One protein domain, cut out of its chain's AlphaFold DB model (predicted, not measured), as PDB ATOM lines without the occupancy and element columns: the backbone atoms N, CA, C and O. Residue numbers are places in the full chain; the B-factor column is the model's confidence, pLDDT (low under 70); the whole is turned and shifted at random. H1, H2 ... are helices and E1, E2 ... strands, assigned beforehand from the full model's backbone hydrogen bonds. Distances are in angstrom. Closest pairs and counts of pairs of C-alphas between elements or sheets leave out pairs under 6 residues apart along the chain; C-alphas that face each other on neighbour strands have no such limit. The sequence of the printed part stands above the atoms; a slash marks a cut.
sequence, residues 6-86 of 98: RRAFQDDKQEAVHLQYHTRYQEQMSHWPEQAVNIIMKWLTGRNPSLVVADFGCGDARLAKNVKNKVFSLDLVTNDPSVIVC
ATOM      1  N   ARG A   6     136.592 166.745 112.025       41.44
ATOM      2  CA  ARG A   6     136.938 166.256 110.673       41.44
ATOM      3  C   ARG A   6     136.319 167.049 109.520       41.44
ATOM      4  O   ARG A   6     136.793 166.922 108.400       41.44
ATOM      5  N   ARG A   7     135.257 167.823 109.761       39.19
ATOM      6  CA  ARG A   7     134.516 168.516 108.694       39.19
ATOM      7  C   ARG A   7     134.959 169.963 108.486       39.19
ATOM      8  O   ARG A   7     134.444 170.617 107.594       39.19
ATOM      9  N   ALA A   8     135.898 170.448 109.297       47.03
ATOM     10  CA  ALA A   8     136.329 171.837 109.260       47.03
ATOM     11  C   ALA A   8     137.456 172.111 108.245       47.03
ATOM     12  O   ALA A   8     137.632 173.259 107.877       47.03
ATOM     13  N   PHE A   9     138.200 171.111 107.760       52.06
ATOM     14  CA  PHE A   9     139.497 171.332 107.090       52.06
ATOM     15  C   PHE A   9     139.491 171.302 105.549       52.06
ATOM     16  O   PHE A   9     140.524 171.013 104.957       52.06
ATOM     17  N   GLN A  10     138.354 171.543 104.884       51.00
ATOM     18  CA  GLN A  10     138.242 171.393 103.416       51.00
ATOM     19  C   GLN A  10     137.664 172.603 102.658       51.00
ATOM     20  O   GLN A  10     137.491 172.505 101.449       51.00
ATOM     21  N   ASP A  11     137.403 173.736 103.318       55.72
ATOM     22  CA  ASP A  11     136.804 174.915 102.669       55.72
ATOM     23  C   ASP A  11     137.833 176.039 102.444       55.72
ATOM     24  O   ASP A  11     138.567 176.391 103.368       55.72
ATOM     25  N   ASP A  12     137.785 176.704 101.281       58.25
ATOM     26  CA  ASP A  12     138.593 177.892 100.909       58.25
ATOM     27  C   ASP A  12     138.556 179.025 101.960       58.25
ATOM     28  O   ASP A  12     139.464 179.849 102.077       58.25
ATOM     29  N   LYS A  13     137.502 179.063 102.787       64.94
ATOM     30  CA  LYS A  13     137.375 179.996 103.918       64.94
ATOM     31  C   LYS A  13     138.444 179.794 104.994       64.94
ATOM     32  O   LYS A  13     138.785 180.757 105.676       64.94
ATOM     33  N   GLN A  14     138.950 178.578 105.179       68.94
ATOM     34  CA  GLN A  14     139.937 178.268 106.216       68.94
ATOM     35  C   GLN A  14     141.330 178.760 105.843       68.94
ATOM     36  O   GLN A  14     142.016 179.294 106.707       68.94
ATOM     37  N   GLU A  15     141.730 178.659 104.574       71.31
ATOM     38  CA  GLU A  15     143.014 179.197 104.114       71.31
ATOM     39  C   GLU A  15     143.076 180.715 104.331       71.31
ATOM     40  O   GLU A  15     144.051 181.234 104.872       71.31
ATOM     41  N   ALA A  16     141.985 181.427 104.024       81.50
ATOM     42  CA  ALA A  16     141.877 182.861 104.279       81.50
ATOM     43  C   ALA A  16     141.929 183.211 105.781       81.50
ATOM     44  O   ALA A  16     142.585 184.180 106.170       81.50
ATOM     45  N   VAL A  17     141.264 182.426 106.639       83.75
ATOM     46  CA  VAL A  17     141.303 182.612 108.104       83.75
ATOM     47  C   VAL A  17     142.694 182.312 108.661       83.75
ATOM     48  O   VAL A  17     143.193 183.072 109.489       83.75
ATOM     49  N   HIS A  18     143.341 181.254 108.180       82.56
ATOM     50  CA  HIS A  18     144.710 180.897 108.527       82.56
ATOM     51  C   HIS A  18     145.687 182.005 108.127       82.56
ATOM     52  O   HIS A  18     146.475 182.462 108.954       82.56
ATOM     53  N   LEU A  19     145.588 182.510 106.895       83.50
ATOM     54  CA  LEU A  19     146.415 183.615 106.426       83.50
ATOM     55  C   LEU A  19     146.218 184.860 107.299       83.50
ATOM     56  O   LEU A  19     147.194 185.438 107.766       83.50
ATOM     57  N   GLN A  20     144.966 185.235 107.588       88.25
ATOM     58  CA  GLN A  20     144.670 186.378 108.455       88.25
ATOM     59  C   GLN A  20     145.226 186.191 109.874       88.25
ATOM     60  O   GLN A  20     145.754 187.143 110.455       88.25
ATOM     61  N   TYR A  21     145.114 184.984 110.433       88.19
ATOM     62  CA  TYR A  21     145.710 184.645 111.721       88.19
ATOM     63  C   TYR A  21     147.230 184.826 111.682       88.19
ATOM     64  O   TYR A  21     147.766 185.558 112.514       88.19
ATOM     65  N   HIS A  22     147.917 184.239 110.696       86.81
ATOM     66  CA  HIS A  22     149.373 184.324 110.583       86.81
ATOM     67  C   HIS A  22     149.864 185.749 110.356       86.81
ATOM     68  O   HIS A  22     150.838 186.144 110.990       86.81
ATOM     69  N   THR A  23     149.188 186.548 109.526       89.69
ATOM     70  CA  THR A  23     149.531 187.966 109.347       89.69
ATOM     71  C   THR A  23     149.500 188.702 110.683       89.69
ATOM     72  O   THR A  23     150.503 189.292 111.081       89.69
ATOM     73  N   ARG A  24     148.397 188.593 111.433       91.38
ATOM     74  CA  ARG A  24     148.259 189.265 112.734       91.38
ATOM     75  C   ARG A  24     149.229 188.727 113.777       91.38
ATOM     76  O   ARG A  24     149.752 189.490 114.581       91.38
ATOM     77  N   TYR A  25     149.474 187.423 113.775       90.75
ATOM     78  CA  TYR A  25     150.441 186.805 114.671       90.75
ATOM     79  C   TYR A  25     151.855 187.340 114.412       90.75
ATOM     80  O   TYR A  25     152.523 187.759 115.353       90.75
ATOM     81  N   GLN A  26     152.291 187.416 113.150       90.06
ATOM     82  CA  GLN A  26     153.601 187.973 112.794       90.06
ATOM     83  C   GLN A  26     153.696 189.469 113.126       90.06
ATOM     84  O   GLN A  26     154.720 189.916 113.643       90.06
ATOM     85  N   GLU A  27     152.624 190.235 112.905       93.62
ATOM     86  CA  GLU A  27     152.533 191.634 113.338       93.62
ATOM     87  C   GLU A  27     152.676 191.773 114.859       93.62
ATOM     88  O   GLU A  27     153.397 192.642 115.336       93.62
ATOM     89  N   GLN A  28     152.037 190.910 115.649       93.69
ATOM     90  CA  GLN A  28     152.186 190.933 117.105       93.69
ATOM     91  C   GLN A  28     153.599 190.529 117.538       93.69
ATOM     92  O   GLN A  28     154.194 191.192 118.390       93.69
ATOM     93  N   MET A  29     154.157 189.478 116.936       92.81
ATOM     94  CA  MET A  29     155.504 188.989 117.237       92.81
ATOM     95  C   MET A  29     156.611 189.984 116.886       92.81
ATOM     96  O   MET A  29     157.674 189.936 117.503       92.81
ATOM     97  N   SER A  30     156.416 190.862 115.897       92.44
ATOM     98  CA  SER A  30     157.438 191.845 115.503       92.44
ATOM     99  C   SER A  30     157.730 192.874 116.601       92.44
ATOM    100  O   SER A  30     158.805 193.466 116.619       92.44
ATOM    101  N   HIS A  31     156.800 193.040 117.544       95.44
ATOM    102  CA  HIS A  31     156.938 193.932 118.694       95.44
ATOM    103  C   HIS A  31     157.539 193.236 119.920       95.44
ATOM    104  O   HIS A  31     157.757 193.880 120.948       95.44
ATOM    105  N   TRP A  32     157.768 191.922 119.864       95.94
ATOM    106  CA  TRP A  32     158.336 191.198 120.994       95.94
ATOM    107  C   TRP A  32     159.831 191.507 121.105       95.94
ATOM    108  O   TRP A  32     160.521 191.533 120.087       95.94
ATOM    109  N   PRO A  33     160.363 191.689 122.327       96.75
ATOM    110  CA  PRO A  33     161.790 191.950 122.516       96.75
ATOM    111  C   PRO A  33     162.667 190.771 122.069       96.75
ATOM    112  O   PRO A  33     163.826 190.971 121.729       96.75
ATOM    113  N   GLU A  34     162.116 189.556 122.077       95.38
ATOM    114  CA  GLU A  34     162.745 188.344 121.559       95.38
ATOM    115  C   GLU A  34     161.653 187.367 121.101       95.38
ATOM    116  O   GLU A  34     160.663 187.141 121.803       95.38
ATOM    117  N   GLN A  35     161.828 186.762 119.926       94.88
ATOM    118  CA  GLN A  35     160.890 185.767 119.408       94.88
ATOM    119  C   GLN A  35     161.230 184.374 119.945       94.88
ATOM    120  O   GLN A  35     162.370 183.929 119.851       94.88
ATOM    121  N   ALA A  36     160.231 183.638 120.440       95.06
ATOM    122  CA  ALA A  36     160.440 182.325 121.066       95.06
ATOM    123  C   ALA A  36     161.210 181.329 120.170       95.06
ATOM    124  O   ALA A  36     162.075 180.594 120.644       95.06
ATOM    125  N   VAL A  37     160.952 181.353 118.861       95.75
ATOM    126  CA  VAL A  37     161.663 180.525 117.877       95.75
ATOM    127  C   VAL A  37     163.175 180.784 117.862       95.75
ATOM    128  O   VAL A  37     163.943 179.847 117.684       95.75
ATOM    129  N   ASN A  38     163.625 182.025 118.087       96.19
ATOM    130  CA  ASN A  38     165.041 182.396 118.066       96.19
ATOM    131  C   ASN A  38     165.761 181.799 119.274       96.19
ATOM    132  O   ASN A  38     166.858 181.251 119.144       96.19
ATOM    133  N   ILE A  39     165.092 181.796 120.429       97.62
ATOM    134  CA  ILE A  39     165.561 181.131 121.647       97.62
ATOM    135  C   ILE A  39     165.730 179.625 121.394       97.62
ATOM    136  O   ILE A  39     166.769 179.055 121.734       97.62
ATOM    137  N   ILE A  40     164.746 178.986 120.753       98.06
ATOM    138  CA  ILE A  40     164.783 177.551 120.424       98.06
ATOM    139  C   ILE A  40     165.886 177.249 119.398       98.06
ATOM    140  O   ILE A  40     166.656 176.309 119.591       98.06
ATOM    141  N   MET A  41     166.028 178.063 118.346       97.75
ATOM    142  CA  MET A  41     167.098 177.928 117.348       97.75
ATOM    143  C   MET A  41     168.481 178.013 117.989       97.75
ATOM    144  O   MET A  41     169.343 177.168 117.735       97.75
ATOM    145  N   LYS A  42     168.688 178.993 118.875       97.75
ATOM    146  CA  LYS A  42     169.936 179.136 119.630       97.75
ATOM    147  C   LYS A  42     170.198 177.914 120.510       97.75
ATOM    148  O   LYS A  42     171.323 177.421 120.557       97.75
ATOM    149  N   TRP A  43     169.163 177.403 121.174       97.62
ATOM    150  CA  TRP A  43     169.257 176.208 122.007       97.62
ATOM    151  C   TRP A  43     169.619 174.957 121.197       97.62
ATOM    152  O   TRP A  43     170.460 174.177 121.639       97.62
ATOM    153  N   LEU A  44     169.039 174.776 120.005       98.00
ATOM    154  CA  LEU A  44     169.356 173.659 119.108       98.00
ATOM    155  C   LEU A  44     170.765 173.768 118.520       98.00
ATOM    156  O   LEU A  44     171.474 172.769 118.448       98.00
ATOM    157  N   THR A  45     171.201 174.979 118.165       95.81
ATOM    158  CA  THR A  45     172.534 175.225 117.586       95.81
ATOM    159  C   THR A  45     173.665 174.827 118.540       95.81
ATOM    160  O   THR A  45     174.732 174.412 118.097       95.81
ATOM    161  N   GLY A  46     173.430 174.899 119.853       95.56
ATOM    162  CA  GLY A  46     174.370 174.427 120.873       95.56
ATOM    163  C   GLY A  46     174.372 172.909 121.099       95.56
ATOM    164  O   GLY A  46     175.005 172.448 122.048       95.56
ATOM    165  N   ARG A  47     173.641 172.123 120.299       96.06
ATOM    166  CA  ARG A  47     173.472 170.673 120.478       96.06
ATOM    167  C   ARG A  47     173.906 169.884 119.250       96.06
ATOM    168  O   ARG A  47     174.295 170.431 118.224       96.06
ATOM    169  N   ASN A  48     173.860 168.560 119.385       96.44
ATOM    170  CA  ASN A  48     174.204 167.657 118.299       96.44
ATOM    171  C   ASN A  48     173.227 167.854 117.115       96.44
ATOM    172  O   ASN A  48     172.013 167.728 117.314       96.44
ATOM    173  N   PRO A  49     173.723 168.122 115.891       95.62
ATOM    174  CA  PRO A  49     172.877 168.258 114.705       95.62
ATOM    175  C   PRO A  49     172.132 166.967 114.327       95.62
ATOM    176  O   PRO A  49     171.183 167.029 113.553       95.62
ATOM    177  N   SER A  50     172.514 165.806 114.873       95.94
ATOM    178  CA  SER A  50     171.792 164.545 114.660       95.94
ATOM    179  C   SER A  50     170.477 164.438 115.436       95.94
ATOM    180  O   SER A  50     169.711 163.506 115.188       95.94
ATOM    181  N   LEU A  51     170.194 165.357 116.371       96.19
ATOM    182  CA  LEU A  51     168.894 165.394 117.037       96.19
ATOM    183  C   LEU A  51     167.801 165.643 115.998       96.19
ATOM    184  O   LEU A  51     167.851 166.628 115.259       96.19
ATOM    185  N   VAL A  52     166.816 164.752 115.977       95.94
ATOM    186  CA  VAL A  52     165.624 164.867 115.138       95.94
ATOM    187  C   VAL A  52     164.567 165.645 115.915       95.94
ATOM    188  O   VAL A  52     164.305 165.342 117.079       95.94
ATOM    189  N   VAL A  53     163.983 166.660 115.284       96.62
ATOM    190  CA  VAL A  53     163.042 167.597 115.914       96.62
ATOM    191  C   VAL A  53     161.681 167.488 115.236       96.62
ATOM    192  O   VAL A  53     161.610 167.391 114.015       96.62
ATOM    193  N   ALA A  54     160.607 167.530 116.018       96.25
ATOM    194  CA  ALA A  54     159.255 167.762 115.522       96.25
ATOM    195  C   ALA A  54     158.798 169.159 115.967       96.25
ATOM    196  O   ALA A  54     158.896 169.484 117.151       96.25
ATOM    197  N   ASP A  55     158.341 169.973 115.021       97.19
ATOM    198  CA  ASP A  55     157.900 171.355 115.225       97.19
ATOM    199  C   ASP A  55     156.385 171.439 114.995       97.19
ATOM    200  O   ASP A  55     155.920 171.410 113.855       97.19
ATOM    201  N   PHE A  56     155.620 171.443 116.087       96.00
ATOM    202  CA  PHE A  56     154.157 171.386 116.071       96.00
ATOM    203  C   PHE A  56     153.549 172.788 116.056       96.00
ATOM    204  O   PHE A  56     153.745 173.553 116.999       96.00
ATOM    205  N   GLY A  57     152.762 173.095 115.024       93.88
ATOM    206  CA  GLY A  57     152.316 174.463 114.755       93.88
ATOM    207  C   GLY A  57     153.451 175.303 114.165       93.88
ATOM    208  O   GLY A  57     153.728 176.404 114.643       93.88
ATOM    209  N   CYS A  58     154.169 174.743 113.186       95.06
ATOM    210  CA  CYS A  58     155.404 175.316 112.653       95.06
ATOM    211  C   CYS A  58     155.211 176.605 111.836       95.06
ATOM    212  O   CYS A  58     156.199 177.258 111.489       95.06
ATOM    213  N   GLY A  59     153.976 176.940 111.455       92.12
ATOM    214  CA  GLY A  59     153.638 178.060 110.587       92.12
ATOM    215  C   GLY A  59     154.418 178.038 109.273       92.12
ATOM    216  O   GLY A  59     154.275 177.138 108.448       92.12
ATOM    217  N   ASP A  60     155.292 179.029 109.096       91.00
ATOM    218  CA  ASP A  60     156.151 179.212 107.923       91.00
ATOM    219  C   ASP A  60     157.429 178.348 107.940       91.00
ATOM    220  O   ASP A  60     158.364 178.608 107.174       91.00
ATOM    221  N   ALA A  61     157.492 177.334 108.810       95.19
ATOM    222  CA  ALA A  61     158.618 176.411 108.969       95.19
ATOM    223  C   ALA A  61     159.955 177.112 109.273       95.19
ATOM    224  O   ALA A  61     161.037 176.637 108.910       95.19
ATOM    225  N   ARG A  62     159.900 178.263 109.956       95.25
ATOM    226  CA  ARG A  62     161.083 179.075 110.265       95.25
ATOM    227  C   ARG A  62     162.148 178.303 111.040       95.25
ATOM    228  O   ARG A  62     163.329 178.519 110.782       95.25
ATOM    229  N   LEU A  63     161.769 177.385 111.931       97.31
ATOM    230  CA  LEU A  63     162.734 176.564 112.665       97.31
ATOM    231  C   LEU A  63     163.548 175.675 111.715       97.31
ATOM    232  O   LEU A  63     164.775 175.755 111.705       97.31
ATOM    233  N   ALA A  64     162.868 174.889 110.873       96.62
ATOM    234  CA  ALA A  64     163.492 173.968 109.922       96.62
ATOM    235  C   ALA A  64     164.444 174.673 108.943       96.62
ATOM    236  O   ALA A  64     165.501 174.145 108.614       96.62
ATOM    237  N   LYS A  65     164.102 175.895 108.521       95.94
ATOM    238  CA  LYS A  65     164.895 176.687 107.565       95.94
ATOM    239  C   LYS A  65     166.205 177.240 108.133       95.94
ATOM    240  O   LYS A  65     167.055 177.677 107.365       95.94
ATOM    241  N   ASN A  66     166.365 177.254 109.455       97.00
ATOM    242  CA  ASN A  66     167.448 177.986 110.118       97.00
ATOM    243  C   ASN A  66     168.332 177.112 111.022       97.00
ATOM    244  O   ASN A  66     169.273 177.623 111.630       97.00
ATOM    245  N   VAL A  67     168.077 175.802 111.108       97.12
ATOM    246  CA  VAL A  67     168.908 174.862 111.880       97.12
ATOM    247  C   VAL A  67     169.421 173.722 111.004       97.12
ATOM    248  O   VAL A  67     168.839 173.392 109.980       97.12
ATOM    249  N   LYS A  68     170.528 173.095 111.420       96.94
ATOM    250  CA  LYS A  68     171.113 171.939 110.712       96.94
ATOM    251  C   LYS A  68     170.409 170.614 111.020       96.94
ATOM    252  O   LYS A  68     170.664 169.619 110.351       96.94
ATOM    253  N   ASN A  69     169.597 170.588 112.073       97.19
ATOM    254  CA  ASN A  69     168.851 169.414 112.501       97.19
ATOM    255  C   ASN A  69     167.837 168.983 111.436       97.19
ATOM    256  O   ASN A  69     167.264 169.822 110.744       97.19
ATOM    257  N   LYS A  70     167.543 167.680 111.365       95.81
ATOM    258  CA  LYS A  70     166.352 167.205 110.649       95.81
ATOM    259  C   LYS A  70     165.122 167.629 111.454       95.81
ATOM    260  O   LYS A  70     164.908 167.122 112.555       95.81
ATOM    261  N   VAL A  71     164.344 168.564 110.909       96.62
ATOM    262  CA  VAL A  71     163.114 169.073 111.525       96.62
ATOM    263  C   VAL A  71     161.913 168.617 110.704       96.62
ATOM    264  O   VAL A  71     161.818 168.914 109.517       96.62
ATOM    265  N   PHE A  72     160.993 167.894 111.337       96.25
ATOM    266  CA  PHE A  72     159.666 167.626 110.803       96.25
ATOM    267  C   PHE A  72     158.748 168.777 111.203       96.25
ATOM    268  O   PHE A  72     158.396 168.910 112.372       96.25
ATOM    269  N   SER A  73     158.390 169.613 110.238       96.56
ATOM    270  CA  SER A  73     157.480 170.741 110.430       96.56
ATOM    271  C   SER A  73     156.040 170.291 110.211       96.56
ATOM    272  O   SER A  73     155.741 169.695 109.177       96.56
ATOM    273  N   LEU A  74     155.166 170.539 111.187       95.12
ATOM    274  CA  LEU A  74     153.761 170.146 111.142       95.12
ATOM    275  C   LEU A  74     152.863 171.341 111.431       95.12
ATOM    276  O   LEU A  74     153.040 172.022 112.440       95.12
ATOM    277  N   ASP A  75     151.856 171.541 110.594       93.38
ATOM    278  CA  ASP A  75     150.828 172.552 110.822       93.38
ATOM    279  C   ASP A  75     149.478 172.076 110.291       93.38
ATOM    280  O   ASP A  75     149.388 171.121 109.520       93.38
ATOM    281  N   LEU A  76     148.414 172.738 110.718       90.75
ATOM    282  CA  LEU A  76     147.052 172.430 110.326       90.75
ATOM    283  C   LEU A  76     146.737 172.928 108.913       90.75
ATOM    284  O   LEU A  76     145.945 172.303 108.208       90.75
ATOM    285  N   VAL A  77     147.353 174.040 108.510       86.88
ATOM    286  CA  VAL A  77     147.254 174.657 107.182       86.88
ATOM    287  C   VAL A  77     148.615 175.279 106.852       86.88
ATOM    288  O   VAL A  77     149.336 175.711 107.742       86.88
ATOM    289  N   THR A  78     149.022 175.289 105.584       85.88
ATOM    290  CA  THR A  78     150.306 175.879 105.176       85.88
ATOM    291  C   THR A  78     150.369 176.092 103.667       85.88
ATOM    292  O   THR A  78     149.744 175.354 102.907       85.88
ATOM    293  N   ASN A  79     151.181 177.062 103.245       82.94
ATOM    294  CA  ASN A  79     151.551 177.266 101.842       82.94
ATOM    295  C   ASN A  79     152.960 176.728 101.539       82.94
ATOM    296  O   ASN A  79     153.426 176.818 100.404       82.94
ATOM    297  N   ASP A  80     153.659 176.202 102.548       88.00
ATOM    298  CA  ASP A  80     154.994 175.642 102.396       88.00
ATOM    299  C   ASP A  80     154.902 174.132 102.110       88.00
ATOM    300  O   ASP A  80     154.474 173.369 102.979       88.00
ATOM    301  N   PRO A  81     155.324 173.659 100.923       89.94
ATOM    302  CA  PRO A  81     155.190 172.254 100.545       89.94
ATOM    303  C   PRO A  81     156.068 171.305 101.378       89.94
ATOM    304  O   PRO A  81     155.894 170.091 101.290       89.94
ATOM    305  N   SER A  82     157.018 171.826 102.164       90.56
ATOM    306  CA  SER A  82     157.841 171.022 103.074       90.56
ATOM    307  C   SER A  82     157.138 170.682 104.395       90.56
ATOM    308  O   SER A  82     157.609 169.810 105.129       90.56
ATOM    309  N   VAL A  83     156.012 171.337 104.698       93.38
ATOM    310  CA  VAL A  83     155.257 171.143 105.940       93.38
ATOM    311  C   VAL A  83     154.286 169.970 105.810       93.38
ATOM    312  O   VAL A  83     153.540 169.832 104.842       93.38
ATOM    313  N   ILE A  84     154.265 169.124 106.837       93.12
ATOM    314  CA  ILE A  84     153.313 168.025 106.972       93.12
ATOM    315  C   ILE A  84     151.989 168.598 107.482       93.12
ATOM    316  O   ILE A  84     151.859 168.933 108.659       93.12
ATOM    317  N   VAL A  85     150.996 168.676 106.596       92.12
ATOM    318  CA  VAL A  85     149.651 169.140 106.954       92.12
ATOM    319  C   VAL A  85     148.942 168.088 107.811       92.12
ATOM    320  O   VAL A  85     148.595 167.010 107.320       92.12
ATOM    321  N   CYS A  86     148.734 168.373 109.098       90.56
ATOM    322  CA  CYS A  86     148.005 167.497 110.012       90.56
ATOM    323  C   CYS A  86     147.475 168.227 111.256       90.56
ATOM    324  O   CYS A  86     147.991 169.259 111.674       90.56
TER     325      CYS A  86
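AT A GLANCE: This is residues 6 to 86 of the 98 residues of the protein "Ribosomal RNA-processing protein 8" of Quercus lobata (UniProt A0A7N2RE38). Picture an open three-sided frame: the long helix H1 and the shorter helix H2 make two sides that meet through a short link at a peak, and the small pair of strands E1 and E2 makes the base, with the short helix H3 packing on H2 and on E2. Residues 23 to 36, of which 23 to 29 belong to H1, stick out as the free peak, while residues 84 to 85, close to the end of the printed part, run beside E2 in a short parallel pairing. The printed part has 81 residues, with three named helices and two named strands in the order H1, H2, E1, H3, E2; the sheet is E1 next to E2, parallel, and the class is mixed, helices and strands. The whole is only just loose, close to compact, with a radius of gyration of the C-alphas of 14.1 A and spans of 41 by 29 by 18 A.

IN THESE COORDINATES: Begin at Arg 6 and go on to C-alpha 12 at (138.593, 177.892, 100.909), where H1, residues 12 to 29, sets out; it covers 26.0 A and ends at C-alpha 29 at (155.504, 188.989, 117.237). Next come H2, residues 36 to 45, 14.4 A long, and E1, residues 53 to 56. After them find H3, residues 62 to 66, and then E2, residues 71 to 75, 12.8 A long, which ends at C-alpha 75 at (150.828, 172.552, 110.822).

HOW THE PARTS SIT: Look first at E1 and E2, parallel neighbours at 10 degrees: C-alphas 53 and 71 face each other at 4.6 A, and N 72 and O 53, 2.8 A apart, and N 55 and O 72, 2.9 A apart, are within hydrogen-bond range. E1, H3 and E2 form a strand-helix-strand unit, two parallel neighbour strands with a helix between them along the chain, and its crossover is right-handed. The closest C-alphas of H3 and E2 are those of Ala 64 and Val 71, 5.2 A apart. H2 and H3 touch, their closest C-alphas being those of Met 41 and Leu 63 at 6.5 A. H1 is apart from H2, H3, E1 and E2, and H2 is apart from E2. In H2 every O i to N i+4 pair is within hydrogen-bond range; in H1 13 of 14 are, and in H3 0 of 1, beside 1 of 2 O i to N i+3 pairs.

THE WHOLE: The two C-alphas farthest apart are those of Arg 7 and Gly 46, at 42.1 A. The printed part has no cut; the links E1 to H3 and H3 to E2 are tight, H1 to H2 and H2 to E1 are short, and no link is long. The mean pLDDT of the printed part is 88.7; look for values under 70 at residues 6 to 14, of which 12 to 14 belong to H1.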